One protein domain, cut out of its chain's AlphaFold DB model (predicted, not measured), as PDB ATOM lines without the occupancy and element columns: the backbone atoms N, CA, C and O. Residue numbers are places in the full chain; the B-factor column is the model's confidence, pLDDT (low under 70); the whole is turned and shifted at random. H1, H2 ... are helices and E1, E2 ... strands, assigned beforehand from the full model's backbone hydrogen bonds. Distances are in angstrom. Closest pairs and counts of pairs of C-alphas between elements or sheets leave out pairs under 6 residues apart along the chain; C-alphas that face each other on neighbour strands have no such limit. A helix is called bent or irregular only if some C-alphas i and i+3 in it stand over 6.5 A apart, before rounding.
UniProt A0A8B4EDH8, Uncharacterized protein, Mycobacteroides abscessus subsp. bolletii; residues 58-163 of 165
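This is residues 58 to 163 of the 165 residues of an uncharacterized protein of Mycobacteroides abscessus subsp. bolletii (UniProt A0A8B4EDH8). A strongly twisted, curled sheet of five strands wraps partly round helix H1, which packs on E1, E2 and E5 in the hollow of the sheet; the second helix, H2, packs at one end of the model on E1 and E4. E1, E2 and E3 are long bent strands joined by two hairpins, and E4 and E5 make a third hairpin on the other side of H1. The printed part has 106 residues, with two named helices and five named strands in the order E1 E2 E3 H1 E4 E5 H2; the sheet runs E3 E2 E1 E4 E5, all antiparallel, and the class is mixed. It is compact, with a radius of gyration of the C-alphas of 14.2 A and spans of 41 by 30 by 25 A.

E1, residues 64 to 75, is 27.3 A long and begins at C-alpha 64 (242.195, 233.514, 244.980); it bends by 77 degrees at residue 71. E2, residues 83 to 92, is 25.3 A long and bends by 61 degrees at residue 89. E3, residues 98 to 105, is 17.2 A long and bends by 79 degrees at residue 102. H1, residues 108 to 118, is 15.0 A long and begins at (243.448, 237.238, 264.030). E4 is residues 125 to 131, 17.0 A, and E5 is residues 142 to 145. H2, residues 149 to 161, is 18.6 A long and ends at (244.182, 244.678, 232.970).

E1, E2 and E3 form a meander, each strand the antiparallel neighbour of the one before. N 68 and O 89 are 2.8 A apart between E1 and E2, and N 88 and O 103 are 2.8 A apart between E2 and E3. E4 is staggered: it pairs with E1 over residues 125 to 128, with N 67 and O 125 at 2.9 A, and with E5 over residues 128 to 131, with N 130 and O 143 at 2.9 A. H1 is on the sheet at a height of 5.8 A; its closest C-alphas to E1 are those of Leu 118 and Pro 69, 5.8 A, and to E5 those of Leu 110 and Ile 143, 5.8 A. H2 and the sheet form two layers, a helix on one face of a sheet; H2 lies over E1 and E4 at a height of 9.7 A, slantwise to the strands, at 43 degrees to E1 on the local plane. The closest C-alphas of E4 and H2 are those of Leu 126 and Ala 155, 7.6 A. H1 and H2 are apart. In both helices every O i to N i+4 pair is within hydrogen-bond range.

The two C-alphas farthest apart are those of Gly 137 and Gly 163, 45.1 A. The printed part has no cut and no long link. The mean pLDDT of the printed part is 93.6, and no printed residue is under 70.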
ATOM      1  N   THR A  58     235.357 235.737 255.131       94.25
ATOM      2  CA  THR A  58     235.058 234.293 255.240       94.25
ATOM      3  C   THR A  58     234.143 233.749 254.146       94.25
ATOM      4  O   THR A  58     234.086 232.536 253.978       94.25
ATOM      5  N   GLU A  59     233.375 234.610 253.481       94.50
ATOM      6  CA  GLU A  59     232.472 234.230 252.390       94.50
ATOM      7  C   GLU A  59     233.251 233.876 251.120       94.50
ATOM      8  O   GLU A  59     232.762 233.099 250.312       94.50
ATOM      9  N   PHE A  60     234.495 234.347 251.004       95.00
ATOM     10  CA  PHE A  60     235.389 234.069 249.879       95.00
ATOM     11  C   PHE A  60     236.240 232.814 250.111       95.00
ATOM     12  O   PHE A  60     237.389 232.723 249.675       95.00
ATOM     13  N   GLU A  61     235.734 231.861 250.902       95.44
ATOM     14  CA  GLU A  61     236.467 230.637 251.220       95.44
ATOM     15  C   GLU A  61     236.804 229.865 249.945       95.44
ATOM     16  O   GLU A  61     235.928 229.491 249.171       95.44
ATOM     17  N   GLY A  62     238.089 229.569 249.778       93.81
ATOM     18  CA  GLY A  62     238.600 228.843 248.634       93.81
ATOM     19  C   GLY A  62     238.987 229.732 247.465       93.81
ATOM     20  O   GLY A  62     239.606 229.192 246.567       93.81
ATOM     21  N   GLU A  63     238.713 231.036 247.462       95.38
ATOM     22  CA  GLU A  63     239.002 231.911 246.316       95.38
ATOM     23  C   GLU A  63     240.424 232.472 246.328       95.38
ATOM     24  O   GLU A  63     241.023 232.679 247.392       95.38
ATOM     25  N   LEU A  64     240.960 232.749 245.135       96.56
ATOM     26  CA  LEU A  64     242.195 233.514 244.980       96.56
ATOM     27  C   LEU A  64     241.929 235.014 245.171       96.56
ATOM     28  O   LEU A  64     241.220 235.642 244.382       96.56
ATOM     29  N   LEU A  65     242.532 235.584 246.215       97.12
ATOM     30  CA  LEU A  65     242.334 236.976 246.596       97.12
ATOM     31  C   LEU A  65     243.622 237.774 246.445       97.12
ATOM     32  O   LEU A  65     244.700 237.352 246.879       97.12
ATOM     33  N   LEU A  66     243.465 238.973 245.903       96.56
ATOM     34  CA  LEU A  66     244.479 240.009 245.906       96.56
ATOM     35  C   LEU A  66     244.014 241.113 246.860       96.56
ATOM     36  O   LEU A  66     242.979 241.732 246.647       96.56
ATOM     37  N   ILE A  67     244.741 241.307 247.959       97.25
ATOM     38  CA  ILE A  67     244.293 242.149 249.074       97.25
ATOM     39  C   ILE A  67     245.290 243.278 249.308       97.25
ATOM     40  O   ILE A  67     246.483 243.023 249.496       97.25
ATOM     41  N   LYS A  68     244.789 244.509 249.372       96.50
ATOM     42  CA  LYS A  68     245.537 245.704 249.763       96.50
ATOM     43  C   LYS A  68     245.060 246.186 251.130       96.50
ATOM     44  O   LYS A  68     243.953 246.710 251.238       96.50
ATOM     45  N   PRO A  69     245.848 246.010 252.200       96.75
ATOM     46  CA  PRO A  69     245.525 246.613 253.483       96.75
ATOM     47  C   PRO A  69     245.728 248.134 253.424       96.75
ATOM     48  O   PRO A  69     246.734 248.609 252.906       96.75
ATOM     49  N   ILE A  70     244.788 248.885 253.993       95.38
ATOM     50  CA  ILE A  70     244.772 250.355 253.989       95.38
ATOM     51  C   ILE A  70     245.139 250.896 255.369       95.38
ATOM     52  O   ILE A  70     246.074 251.679 255.510       95.38
ATOM     53  N   GLU A  71     244.409 250.481 256.407       94.56
ATOM     54  CA  GLU A  71     244.601 251.001 257.762       94.56
ATOM     55  C   GLU A  71     244.211 249.995 258.845       94.56
ATOM     56  O   GLU A  71     243.401 249.090 258.635       94.56
ATOM     57  N   ARG A  72     244.801 250.164 260.031       95.25
ATOM     58  CA  ARG A  72     244.420 249.434 261.245       95.25
ATOM     59  C   ARG A  72     243.381 250.248 261.988       95.25
ATOM     60  O   ARG A  72     243.604 251.424 262.243       95.25
ATOM     61  N   ASP A  73     242.322 249.585 262.419       92.94
ATOM     62  CA  ASP A  73     241.240 250.220 263.155       92.94
ATOM     63  C   ASP A  73     240.836 249.365 264.367       92.94
ATOM     64  O   ASP A  73     241.173 248.175 264.479       92.94
ATOM     65  N   ILE A  74     240.155 249.985 265.323       92.94
ATOM     66  CA  ILE A  74     239.605 249.336 266.509       92.94
ATOM     67  C   ILE A  74     238.152 249.763 266.616       92.94
ATOM     68  O   ILE A  74     237.856 250.918 266.909       92.94
ATOM     69  N   ILE A  75     237.251 248.804 266.424       90.00
ATOM     70  CA  ILE A  75     235.819 249.070 266.435       90.00
ATOM     71  C   ILE A  75     235.120 248.307 267.565       90.00
ATOM     72  O   ILE A  75     235.509 247.177 267.897       90.00
ATOM     73  N   PRO A  76     234.052 248.877 268.141       88.38
ATOM     74  CA  PRO A  76     233.171 248.133 269.018       88.38
ATOM     75  C   PRO A  76     232.337 247.141 268.198       88.38
ATOM     76  O   PRO A  76     231.728 247.489 267.189       88.38
ATOM     77  N   THR A  77     232.291 245.897 268.655       86.56
ATOM     78  CA  THR A  77     231.395 244.851 268.155       86.56
ATOM     79  C   THR A  77     230.526 244.340 269.296       86.56
ATOM     80  O   THR A  77     230.815 244.586 270.468       86.56
ATOM     81  N   GLU A  78     229.487 243.572 268.975       86.75
ATOM     82  CA  GLU A  78     228.639 242.918 269.983       86.75
ATOM     83  C   GLU A  78     229.437 242.030 270.953       86.75
ATOM     84  O   GLU A  78     229.015 241.798 272.083       86.75
ATOM     85  N   ILE A  79     230.599 241.536 270.515       86.25
ATOM     86  CA  ILE A  79     231.454 240.631 271.287       86.25
ATOM     87  C   ILE A  79     232.435 241.417 272.166       86.25
ATOM     88  O   ILE A  79     232.742 240.994 273.281       86.25
ATOM     89  N   SER A  80     232.977 242.530 271.665       86.94
ATOM     90  CA  SER A  80     233.995 243.309 272.370       86.94
ATOM     91  C   SER A  80     234.008 244.768 271.928       86.94
ATOM     92  O   SER A  80     233.986 245.064 270.735       86.94
ATOM     93  N   ALA A  81     234.151 245.674 272.897       88.12
ATOM     94  CA  ALA A  81     234.292 247.108 272.657       88.12
ATOM     95  C   ALA A  81     235.602 247.495 271.938       88.12
ATOM     96  O   ALA A  81     235.677 248.580 271.375       88.12
ATOM     97  N   GLU A  82     236.614 246.620 271.933       92.00
ATOM     98  CA  GLU A  82     237.949 246.899 271.385       92.00
ATOM     99  C   GLU A  82     238.363 245.832 270.361       92.00
ATOM    100  O   GLU A  82     239.400 245.167 270.478       92.00
ATOM    101  N   THR A  83     237.527 245.621 269.345       93.06
ATOM    102  CA  THR A  83     237.805 244.612 268.321       93.06
ATOM    103  C   THR A  83     238.755 245.179 267.275       93.06
ATOM    104  O   THR A  83     238.414 246.096 266.533       93.06
ATOM    105  N   LYS A  84     239.957 244.603 267.190       94.81
ATOM    106  CA  LYS A  84     240.949 244.973 266.174       94.81
ATOM    107  C   LYS A  84     240.488 244.535 264.791       94.81
ATOM    108  O   LYS A  84     240.081 243.386 264.613       94.81
ATOM    109  N   THR A  85     240.635 245.426 263.825       94.75
ATOM    110  CA  THR A  85     240.334 245.173 262.421       94.75
ATOM    111  C   THR A  85     241.377 245.839 261.524       94.75
ATOM    112  O   THR A  85     242.126 246.716 261.963       94.75
ATOM    113  N   ILE A  86     241.472 245.388 260.280       96.12
ATOM    114  CA  ILE A  86     242.211 246.089 259.226       96.12
ATOM    115  C   ILE A  86     241.238 246.328 258.083       96.12
ATOM    116  O   ILE A  86     240.586 245.383 257.625       96.12
ATOM    117  N   ARG A  87     241.148 247.585 257.639       95.25
ATOM    118  CA  ARG A  87     240.413 247.947 256.431       95.25
ATOM    119  C   ARG A  87     241.260 247.603 255.214       95.25
ATOM    120  O   ARG A  87     242.445 247.934 255.191       95.25
ATOM    121  N   CYS A  88     240.675 246.908 254.249       95.94
ATOM    122  CA  CYS A  88     241.359 246.433 253.056       95.94
ATOM    123  C   CYS A  88     240.486 246.613 251.818       95.94
ATOM    124  O   CYS A  88     239.273 246.428 251.902       95.94
ATOM    125  N   ASP A  89     241.132 246.818 250.677       95.81
ATOM    126  CA  ASP A  89     240.528 246.564 249.374       95.81
ATOM    127  C   ASP A  89     240.844 245.128 248.963       95.81
ATOM    128  O   ASP A  89     241.978 244.655 249.108       95.81
ATOM    129  N   VAL A  90     239.835 244.409 248.485       96.19
ATOM    130  CA  VAL A  90     239.949 243.008 248.081       96.19
ATOM    131  C   VAL A  90     239.509 242.873 246.636       96.19
ATOM    132  O   VAL A  90     238.408 243.278 246.285       96.19
ATOM    133  N   ILE A  91     240.348 242.254 245.817       96.31
ATOM    134  CA  ILE A  91     240.035 241.892 244.440       96.31
ATOM    135  C   ILE A  91     239.865 240.376 244.382       96.31
ATOM    136  O   ILE A  91     240.771 239.618 244.755       96.31
ATOM    137  N   ARG A  92     238.692 239.934 243.928       96.06
ATOM    138  CA  ARG A  92     238.343 238.517 243.775       96.06
ATOM    139  C   ARG A  92     238.705 238.056 242.367       96.06
ATOM    140  O   ARG A  92     237.924 238.203 241.430       96.06
ATOM    141  N   LEU A  93     239.898 237.483 242.217       94.44
ATOM    142  CA  LEU A  93     240.465 237.148 240.903       94.44
ATOM    143  C   LEU A  93     239.688 236.046 240.166       94.44
ATOM    144  O   LEU A  93     239.714 235.976 238.943       94.44
ATOM    145  N   GLU A  94     238.965 235.196 240.895       90.88
ATOM    146  CA  GLU A  94     238.126 234.134 240.317       90.88
ATOM    147  C   GLU A  94     236.657 234.556 240.130       90.88
ATOM    148  O   GLU A  94     235.847 233.773 239.636       90.88
ATOM    149  N   ASN A  95     236.301 235.788 240.507       91.31
ATOM    150  CA  ASN A  95     234.945 236.322 240.403       91.31
ATOM    151  C   ASN A  95     234.929 237.600 239.558       91.31
ATOM    152  O   ASN A  95     234.577 238.667 240.039       91.31
ATOM    153  N   GLU A  96     235.374 237.483 238.304       90.75
ATOM    154  CA  GLU A  96     235.381 238.589 237.328       90.75
ATOM    155  C   GLU A  96     236.165 239.826 237.802       90.75
ATOM    156  O   GLU A  96     235.834 240.952 237.445       90.75
ATOM    157  N   ASN A  97     237.210 239.619 238.612       92.31
ATOM    158  CA  ASN A  97     237.958 240.694 239.259       92.31
ATOM    159  C   ASN A  97     237.042 241.643 240.055       92.31
ATOM    160  O   ASN A  97     237.242 242.854 240.028       92.31
ATOM    161  N   GLU A  98     236.029 241.120 240.762       93.81
ATOM    162  CA  GLU A  98     235.162 241.946 241.609       93.81
ATOM    163  C   GLU A  98     236.006 242.701 242.644       93.81
ATOM    164  O   GLU A  98     236.770 242.102 243.412       93.81
ATOM    165  N   HIS A  99     235.849 244.025 242.659       93.88
ATOM    166  CA  HIS A  99     236.478 244.910 243.629       93.88
ATOM    167  C   HIS A  99     235.556 245.110 244.824       93.88
ATOM    168  O   HIS A  99     234.447 245.630 244.706       93.88
ATOM    169  N   VAL A 100     236.059 244.738 245.992       94.31
ATOM    170  CA  VAL A 100     235.400 244.946 247.271       94.31
ATOM    171  C   VAL A 100     236.230 245.934 248.076       94.31
ATOM    172  O   VAL A 100     237.191 245.562 248.752       94.31
ATOM    173  N   GLU A 101     235.854 247.203 247.966       92.81
ATOM    174  CA  GLU A 101     236.500 248.323 248.651       92.81
ATOM    175  C   GLU A 101     236.031 248.431 250.107       92.81
ATOM    176  O   GLU A 101     234.913 248.035 250.441       92.81
ATOM    177  N   ASP A 102     236.876 248.979 250.982       91.75
ATOM    178  CA  ASP A 102     236.547 249.252 252.391       91.75
ATOM    179  C   ASP A 102     236.092 248.013 253.208       91.75
ATOM    180  O   ASP A 102     235.291 248.099 254.149       91.75
ATOM    181  N   MET A 103     236.620 246.823 252.905       94.19
ATOM    182  CA  MET A 103     236.326 245.609 253.673       94.19
ATOM    183  C   MET A 103     237.018 245.615 255.040       94.19
ATOM    184  O   MET A 103     238.218 245.856 255.147       94.19
ATOM    185  N   LEU A 104     236.289 245.240 256.095       94.31
ATOM    186  CA  LEU A 104     236.842 245.064 257.441       94.31
ATOM    187  C   LEU A 104     237.188 243.594 257.721       94.31
ATOM    188  O   LEU A 104     236.319 242.719 257.714       94.31
ATOM    189  N   VAL A 105     238.460 243.322 258.026       94.94
ATOM    190  CA  VAL A 105     238.964 241.977 258.346       94.94
ATOM    191  C   VAL A 105     239.244 241.851 259.844       94.94
ATOM    192  O   VAL A 105     240.063 242.581 260.387       94.94
ATOM    193  N   PHE A 106     238.639 240.863 260.509       94.25
ATOM    194  CA  PHE A 106     238.709 240.663 261.972       94.25
ATOM    195  C   PHE A 106     239.536 239.438 262.400       94.25
ATOM    196  O   PHE A 106     239.849 239.226 263.573       94.25
ATOM    197  N   GLN A 107     239.862 238.568 261.452       94.69
ATOM    198  CA  GLN A 107     240.408 237.245 261.695       94.69
ATOM    199  C   GLN A 107     241.856 237.381 262.148       94.69
ATOM    200  O   GLN A 107     242.717 237.804 261.387       94.69
ATOM    201  N   THR A 108     242.157 236.965 263.377       93.62
ATOM    202  CA  THR A 108     243.448 237.238 264.030       93.62
ATOM    203  C   THR A 108     244.674 236.797 263.221       93.62
ATOM    204  O   THR A 108     245.698 237.478 263.228       93.62
ATOM    205  N   ALA A 109     244.592 235.662 262.524       94.50
ATOM    206  CA  ALA A 109     245.687 235.188 261.683       94.50
ATOM    207  C   ALA A 109     245.862 236.051 260.419       94.50
ATOM    208  O   ALA A 109     246.994 236.398 260.089       94.50
ATOM    209  N   LEU A 110     244.764 236.472 259.782       96.31
ATOM    210  CA  LEU A 110     244.795 237.409 258.655       96.31
ATOM    211  C   LEU A 110     245.283 238.791 259.088       96.31
ATOM    212  O   LEU A 110     246.149 239.343 258.424       96.31
ATOM    213  N   LEU A 111     244.844 239.297 260.245       96.38
ATOM    214  CA  LEU A 111     245.323 240.562 260.814       96.38
ATOM    215  C   LEU A 111     246.851 240.606 260.932       96.38
ATOM    216  O   LEU A 111     247.479 241.620 260.646       96.38
ATOM    217  N   ARG A 112     247.469 239.490 261.336       95.62
ATOM    218  CA  ARG A 112     248.930 239.382 261.411       95.62
ATOM    219  C   ARG A 112     249.583 239.405 260.030       95.62
ATOM    220  O   ARG A 112     250.653 239.989 259.901       95.62
ATOM    221  N   THR A 113     249.003 238.737 259.038       95.19
ATOM    222  CA  THR A 113     249.541 238.718 257.669       95.19
ATOM    223  C   THR A 113     249.399 240.087 257.012       95.19
ATOM    224  O   THR A 113     250.395 240.653 256.579       95.19
ATOM    225  N   LEU A 114     248.195 240.654 257.031       96.31
ATOM    226  CA  LEU A 114     247.876 241.959 256.457       96.31
ATOM    227  C   LEU A 114     248.638 243.086 257.152       96.31
ATOM    228  O   LEU A 114     249.179 243.958 256.488       96.31
ATOM    229  N   GLY A 115     248.786 243.023 258.476       95.88
ATOM    230  CA  GLY A 115     249.590 243.995 259.212       95.88
ATOM    231  C   GLY A 115     251.061 244.015 258.785       95.88
ATOM    232  O   GLY A 115     251.664 245.078 258.751       95.88
ATOM    233  N   ARG A 116     251.645 242.868 258.410       95.50
ATOM    234  CA  ARG A 116     253.032 242.812 257.904       95.50
ATOM    235  C   ARG A 116     253.187 243.418 256.516       95.50
ATOM    236  O   ARG A 116     254.270 243.886 256.198       95.50
ATOM    237  N   VAL A 117     252.144 243.322 255.698       95.88
ATOM    238  CA  VAL A 117     252.097 243.916 254.357       95.88
ATOM    239  C   VAL A 117     251.965 245.425 254.514       95.88
ATOM    240  O   VAL A 117     252.793 246.155 253.996       95.88
ATOM    241  N   LEU A 118     251.036 245.868 255.368       94.56
ATOM    242  CA  LEU A 118     250.831 247.277 255.693       94.56
ATOM    243  C   LEU A 118     252.091 247.963 256.254       94.56
ATOM    244  O   LEU A 118     252.384 249.096 255.896       94.56
ATOM    245  N   ASP A 119     252.840 247.281 257.125       93.94
ATOM    246  CA  ASP A 119     254.088 247.809 257.699       93.94
ATOM    247  C   ASP A 119     255.319 247.535 256.799       93.94
ATOM    248  O   ASP A 119     256.452 247.852 257.172       93.94
ATOM    249  N   GLY A 120     255.125 246.852 255.670       93.56
ATOM    250  CA  GLY A 120     256.179 246.294 254.830       93.56
ATOM    251  C   GLY A 120     256.402 247.061 253.521       93.56
ATOM    252  O   GLY A 120     255.758 248.070 253.258       93.56
ATOM    253  N   PRO A 121     257.325 246.577 252.670       91.88
ATOM    254  CA  PRO A 121     257.613 247.193 251.373       91.88
ATOM    255  C   PRO A 121     256.593 246.832 250.279       91.88
ATOM    256  O   PRO A 121     256.665 247.377 249.184       91.88
ATOM    257  N   ASN A 122     255.690 245.884 250.548       92.25
ATOM    258  CA  ASN A 122     254.737 245.370 249.571       92.25
ATOM    259  C   ASN A 122     253.365 245.990 249.822       92.25
ATOM    260  O   ASN A 122     252.872 245.935 250.942       92.25
ATOM    261  N   GLU A 123     252.725 246.502 248.775       92.31
ATOM    262  CA  GLU A 123     251.380 247.088 248.875       92.31
ATOM    263  C   GLU A 123     250.269 246.027 248.862       92.31
ATOM    264  O   GLU A 123     249.217 246.203 249.473       92.31
ATOM    265  N   TRP A 124     250.522 244.896 248.202       94.62
ATOM    266  CA  TRP A 124     249.537 243.847 247.967       94.62
ATOM    267  C   TRP A 124     249.970 242.519 248.581       94.62
ATOM    268  O   TRP A 124     251.158 242.186 248.637       94.62
ATOM    269  N   VAL A 125     248.988 241.716 248.992       95.75
ATOM    270  CA  VAL A 125     249.172 240.296 249.286       95.75
ATOM    271  C   VAL A 125     248.297 239.453 248.374       95.75
ATOM    272  O   VAL A 125     247.096 239.679 248.260       95.75
ATOM    273  N   LEU A 126     248.923 238.462 247.748       96.56
ATOM    274  CA  LEU A 126     248.252 237.438 246.963       96.56
ATOM    275  C   LEU A 126     248.170 236.153 247.781       96.56
ATOM    276  O   LEU A 126     249.172 235.701 248.347       96.56
ATOM    277  N   GLY A 127     246.997 235.536 247.815       96.44
ATOM    278  CA  GLY A 127     246.861 234.191 248.347       96.44
ATOM    279  C   GLY A 127     245.454 233.644 248.221       96.44
ATOM    280  O   GLY A 127     244.480 234.393 248.134       96.44
ATOM    281  N   ARG A 128     245.346 232.317 248.238       95.88
ATOM    282  CA  ARG A 128     244.049 231.644 248.266       95.88
ATOM    283  C   ARG A 128     243.537 231.595 249.700       95.88
ATOM    284  O   ARG A 128     244.276 231.226 250.621       95.88
ATOM    285  N   LEU A 129     242.293 232.009 249.918       96.81
ATOM    286  CA  LEU A 129     241.720 232.005 251.255       96.81
ATOM    287  C   LEU A 129     241.355 230.580 251.667       96.81
ATOM    288  O   LEU A 129     240.627 229.880 250.971       96.81
ATOM    289  N   GLY A 130     241.808 230.160 252.843       94.94
ATOM    290  CA  GLY A 130     241.484 228.844 253.370       94.94
ATOM    291  C   GLY A 130     241.535 228.770 254.887       94.94
ATOM    292  O   GLY A 130     241.769 229.750 255.601       94.94
ATOM    293  N   LYS A 131     241.319 227.557 255.391       94.31
ATOM    294  CA  LYS A 131     241.400 227.233 256.816       94.31
ATOM    295  C   LYS A 131     242.722 226.534 257.119       94.31
ATOM    296  O   LYS A 131     243.100 225.572 256.461       94.31
ATOM    297  N   GLY A 132     243.418 227.011 258.145       91.44
ATOM    298  CA  GLY A 132     244.609 226.359 258.678       91.44
ATOM    299  C   GLY A 132     244.272 225.120 259.511       91.44
ATOM    300  O   GLY A 132     243.134 224.663 259.588       91.44
ATOM    301  N   THR A 133     245.264 224.580 260.213       90.75
ATOM    302  CA  THR A 133     245.049 223.418 261.083       90.75
ATOM    303  C   THR A 133     244.299 223.808 262.360       90.75
ATOM    304  O   THR A 133     244.757 224.653 263.137       90.75
ATOM    305  N   ALA A 134     243.157 223.163 262.608       91.19
ATOM    306  CA  ALA A 134     242.422 223.305 263.860       91.19
ATOM    307  C   ALA A 134     243.248 222.784 265.046       91.19
ATOM    308  O   ALA A 134     243.863 221.718 264.986       91.19
ATOM    309  N   LYS A 135     243.241 223.530 266.153       88.94
ATOM    310  CA  LYS A 135     243.832 223.087 267.425       88.94
ATOM    311  C   LYS A 135     242.739 222.493 268.307       88.94
ATOM    312  O   LYS A 135     241.580 222.881 268.203       88.94
ATOM    313  N   LYS A 136     243.099 221.573 269.209       90.12
ATOM    314  CA  LYS A 136     242.138 220.918 270.113       90.12
ATOM    315  C   LYS A 136     241.275 221.962 270.842       90.12
ATOM    316  O   LYS A 136     241.806 222.806 271.562       90.12
ATOM    317  N   GLY A 137     239.960 221.893 270.637       89.00
ATOM    318  CA  GLY A 137     238.980 222.797 271.249       89.00
ATOM    319  C   GLY A 137     238.853 224.183 270.601       89.00
ATOM    320  O   GLY A 137     238.198 225.042 271.184       89.00
ATOM    321  N   LYS A 138     239.467 224.434 269.435       87.88
ATOM    322  CA  LYS A 138     239.335 225.699 268.693       87.88
ATOM    323  C   LYS A 138     239.095 225.456 267.206       87.88
ATOM    324  O   LYS A 138     239.688 224.556 266.616       87.88
ATOM    325  N   SER A 139     238.274 226.306 266.595       89.06
ATOM    326  CA  SER A 139     238.075 226.313 265.146       89.06
ATOM    327  C   SER A 139     239.384 226.594 264.405       89.06
ATOM    328  O   SER A 139     240.275 227.277 264.921       89.06
ATOM    329  N   ALA A 140     239.491 226.061 263.190       93.25
ATOM    330  CA  ALA A 140     240.602 226.354 262.297       93.25
ATOM    331  C   ALA A 140     240.692 227.868 262.018       93.25
ATOM    332  O   ALA A 140     239.663 228.496 261.754       93.25
ATOM    333  N   PRO A 141     241.892 228.471 262.084       94.19
ATOM    334  CA  PRO A 141     242.066 229.879 261.761       94.19
ATOM    335  C   PRO A 141     241.968 230.102 260.250       94.19
ATOM    336  O   PRO A 141     242.444 229.281 259.471       94.19
ATOM    337  N   TRP A 142     241.426 231.247 259.849       96.38
ATOM    338  CA  TRP A 142     241.469 231.698 258.460       96.38
ATOM    339  C   TRP A 142     242.870 232.178 258.097       96.38
ATOM    340  O   TRP A 142     243.452 232.987 258.824       96.38
ATOM    341  N   ILE A 143     243.411 231.666 256.999       96.25
ATOM    342  CA  ILE A 143     244.753 231.972 256.509       96.25
ATOM    343  C   ILE A 143     244.723 232.187 254.998       96.25
ATOM    344  O   ILE A 143     243.854 231.659 254.309       96.25
ATOM    345  N   LEU A 144     245.705 232.929 254.495       95.81
ATOM    346  CA  LEU A 144     246.041 232.935 253.077       95.81
ATOM    347  C   LEU A 144     247.090 231.851 252.847       95.81
ATOM    348  O   LEU A 144     248.131 231.851 253.513       95.81
ATOM    349  N   THR A 145     246.802 230.909 251.957       94.31
ATOM    350  CA  THR A 145     247.782 229.914 251.526       94.31
ATOM    351  C   THR A 145     248.680 230.503 250.452       94.31
ATOM    352  O   THR A 145     248.266 231.380 249.692       94.31
ATOM    353  N   THR A 146     249.916 230.011 250.394       92.19
ATOM    354  CA  THR A 146     250.871 230.396 249.356       92.19
ATOM    355  C   THR A 146     250.269 230.116 247.974       92.19
ATOM    356  O   THR A 146     249.847 228.979 247.750       92.19
ATOM    357  N   PRO A 147     250.194 231.120 247.083       92.19
ATOM    358  CA  PRO A 147     249.700 230.933 245.722       92.19
ATOM    359  C   PRO A 147     250.667 230.059 244.910       92.19
ATOM    360  O   PRO A 147     251.881 230.094 245.135       92.19
ATOM    361  N   GLY A 148     250.123 229.264 243.988       93.50
ATOM    362  CA  GLY A 148     250.903 228.531 242.991       93.50
ATOM    363  C   GLY A 148     251.429 229.439 241.874       93.50
ATOM    364  O   GLY A 148     251.138 230.632 241.834       93.50
ATOM    365  N   GLU A 149     252.196 228.872 240.940       93.31
ATOM    366  CA  GLU A 149     252.713 229.625 239.784       93.31
ATOM    367  C   GLU A 149     251.577 230.109 238.866       93.31
ATOM    368  O   GLU A 149     251.572 231.270 238.459       93.31
ATOM    369  N   ASP A 150     250.564 229.264 238.643       93.06
ATOM    370  CA  ASP A 150     249.362 229.620 237.879       93.06
ATOM    371  C   ASP A 150     248.589 230.777 238.536       93.06
ATOM    372  O   ASP A 150     248.216 231.737 237.865       93.06
ATOM    373  N   ASP A 151     248.423 230.740 239.864       94.19
ATOM    374  CA  ASP A 151     247.748 231.803 240.623       94.19
ATOM    375  C   ASP A 151     248.484 233.151 240.480       94.19
ATOM    376  O   ASP A 151     247.861 234.208 240.362       94.19
ATOM    377  N   ILE A 152     249.824 233.127 240.483       94.44
ATOM    378  CA  ILE A 152     250.651 234.328 240.300       94.44
ATOM    379  C   ILE A 152     250.468 234.893 238.888       94.44
ATOM    380  O   ILE A 152     250.312 236.105 238.741       94.44
ATOM    381  N   ALA A 153     250.451 234.039 237.863       94.50
ATOM    382  CA  ALA A 153     250.232 234.464 236.483       94.50
ATOM    383  C   ALA A 153     248.838 235.093 236.293       94.50
ATOM    384  O   ALA A 153     248.712 236.141 235.648       94.50
ATOM    385  N   THR A 154     247.804 234.512 236.909       93.75
ATOM    386  CA  THR A 154     246.449 235.084 236.933       93.75
ATOM    387  C   THR A 154     246.443 236.458 237.597       93.75
ATOM    388  O   THR A 154     245.924 237.413 237.022       93.75
ATOM    389  N   ALA A 155     247.073 236.592 238.767       94.12
ATOM    390  CA  ALA A 155     247.139 237.863 239.481       94.12
ATOM    391  C   ALA A 155     247.875 238.952 238.687       94.12
ATOM    392  O   ALA A 155     247.404 240.082 238.621       94.12
ATOM    393  N   GLN A 156     249.000 238.622 238.047       93.88
ATOM    394  CA  GLN A 156     249.751 239.567 237.211       93.88
ATOM    395  C   GLN A 156     248.950 240.032 235.993       93.88
ATOM    396  O   GLN A 156     248.978 241.215 235.640       93.88
ATOM    397  N   SER A 157     248.222 239.107 235.364       93.31
ATOM    398  CA  SER A 157     247.356 239.414 234.224       93.31
ATOM    399  C   SER A 157     246.234 240.364 234.642       93.31
ATOM    400  O   SER A 157     246.068 241.418 234.029       93.31
ATOM    401  N   ALA A 158     245.544 240.054 235.743       93.06
ATOM    402  CA  ALA A 158     244.488 240.901 236.289       93.06
ATOM    403  C   ALA A 158     245.010 242.282 236.712       93.06
ATOM    404  O   ALA A 158     244.404 243.297 236.391       93.06
ATOM    405  N   MET A 159     246.168 242.354 237.373       93.25
ATOM    406  CA  MET A 159     246.773 243.633 237.754       93.25
ATOM    407  C   MET A 159     247.115 244.502 236.538       93.25
ATOM    408  O   MET A 159     246.946 245.715 236.596       93.25
ATOM    409  N   THR A 160     247.558 243.896 235.434       93.69
ATOM    410  CA  THR A 160     247.836 244.621 234.185       93.69
ATOM    411  C   THR A 160     246.546 245.139 233.548       93.69
ATOM    412  O   THR A 160     246.482 246.293 233.135       93.69
ATOM    413  N   GLU A 161     245.502 244.308 233.497       91.00
ATOM    414  CA  GLU A 161     244.182 244.678 232.970       91.00
ATOM    415  C   GLU A 161     243.545 245.829 233.763       91.00
ATOM    416  O   GLU A 161     242.981 246.757 233.186       91.00
ATOM    417  N   LEU A 162     243.702 245.800 235.086       90.06
ATOM    418  CA  LEU A 162     243.196 246.817 236.006       90.06
ATOM    419  C   LEU A 162     244.089 248.069 236.085       90.06
ATOM    420  O   LEU A 162     243.731 249.028 236.768       90.06
ATOM    421  N   GLY A 163     245.248 248.080 235.415       90.38
ATOM    422  CA  GLY A 163     246.196 249.199 235.444       90.38
ATOM    423  C   GLY A 163     246.859 249.421 236.810       90.38
ATOM    424  O   GLY A 163     247.176 250.554 237.168       90.38
TER     425      GLY A 163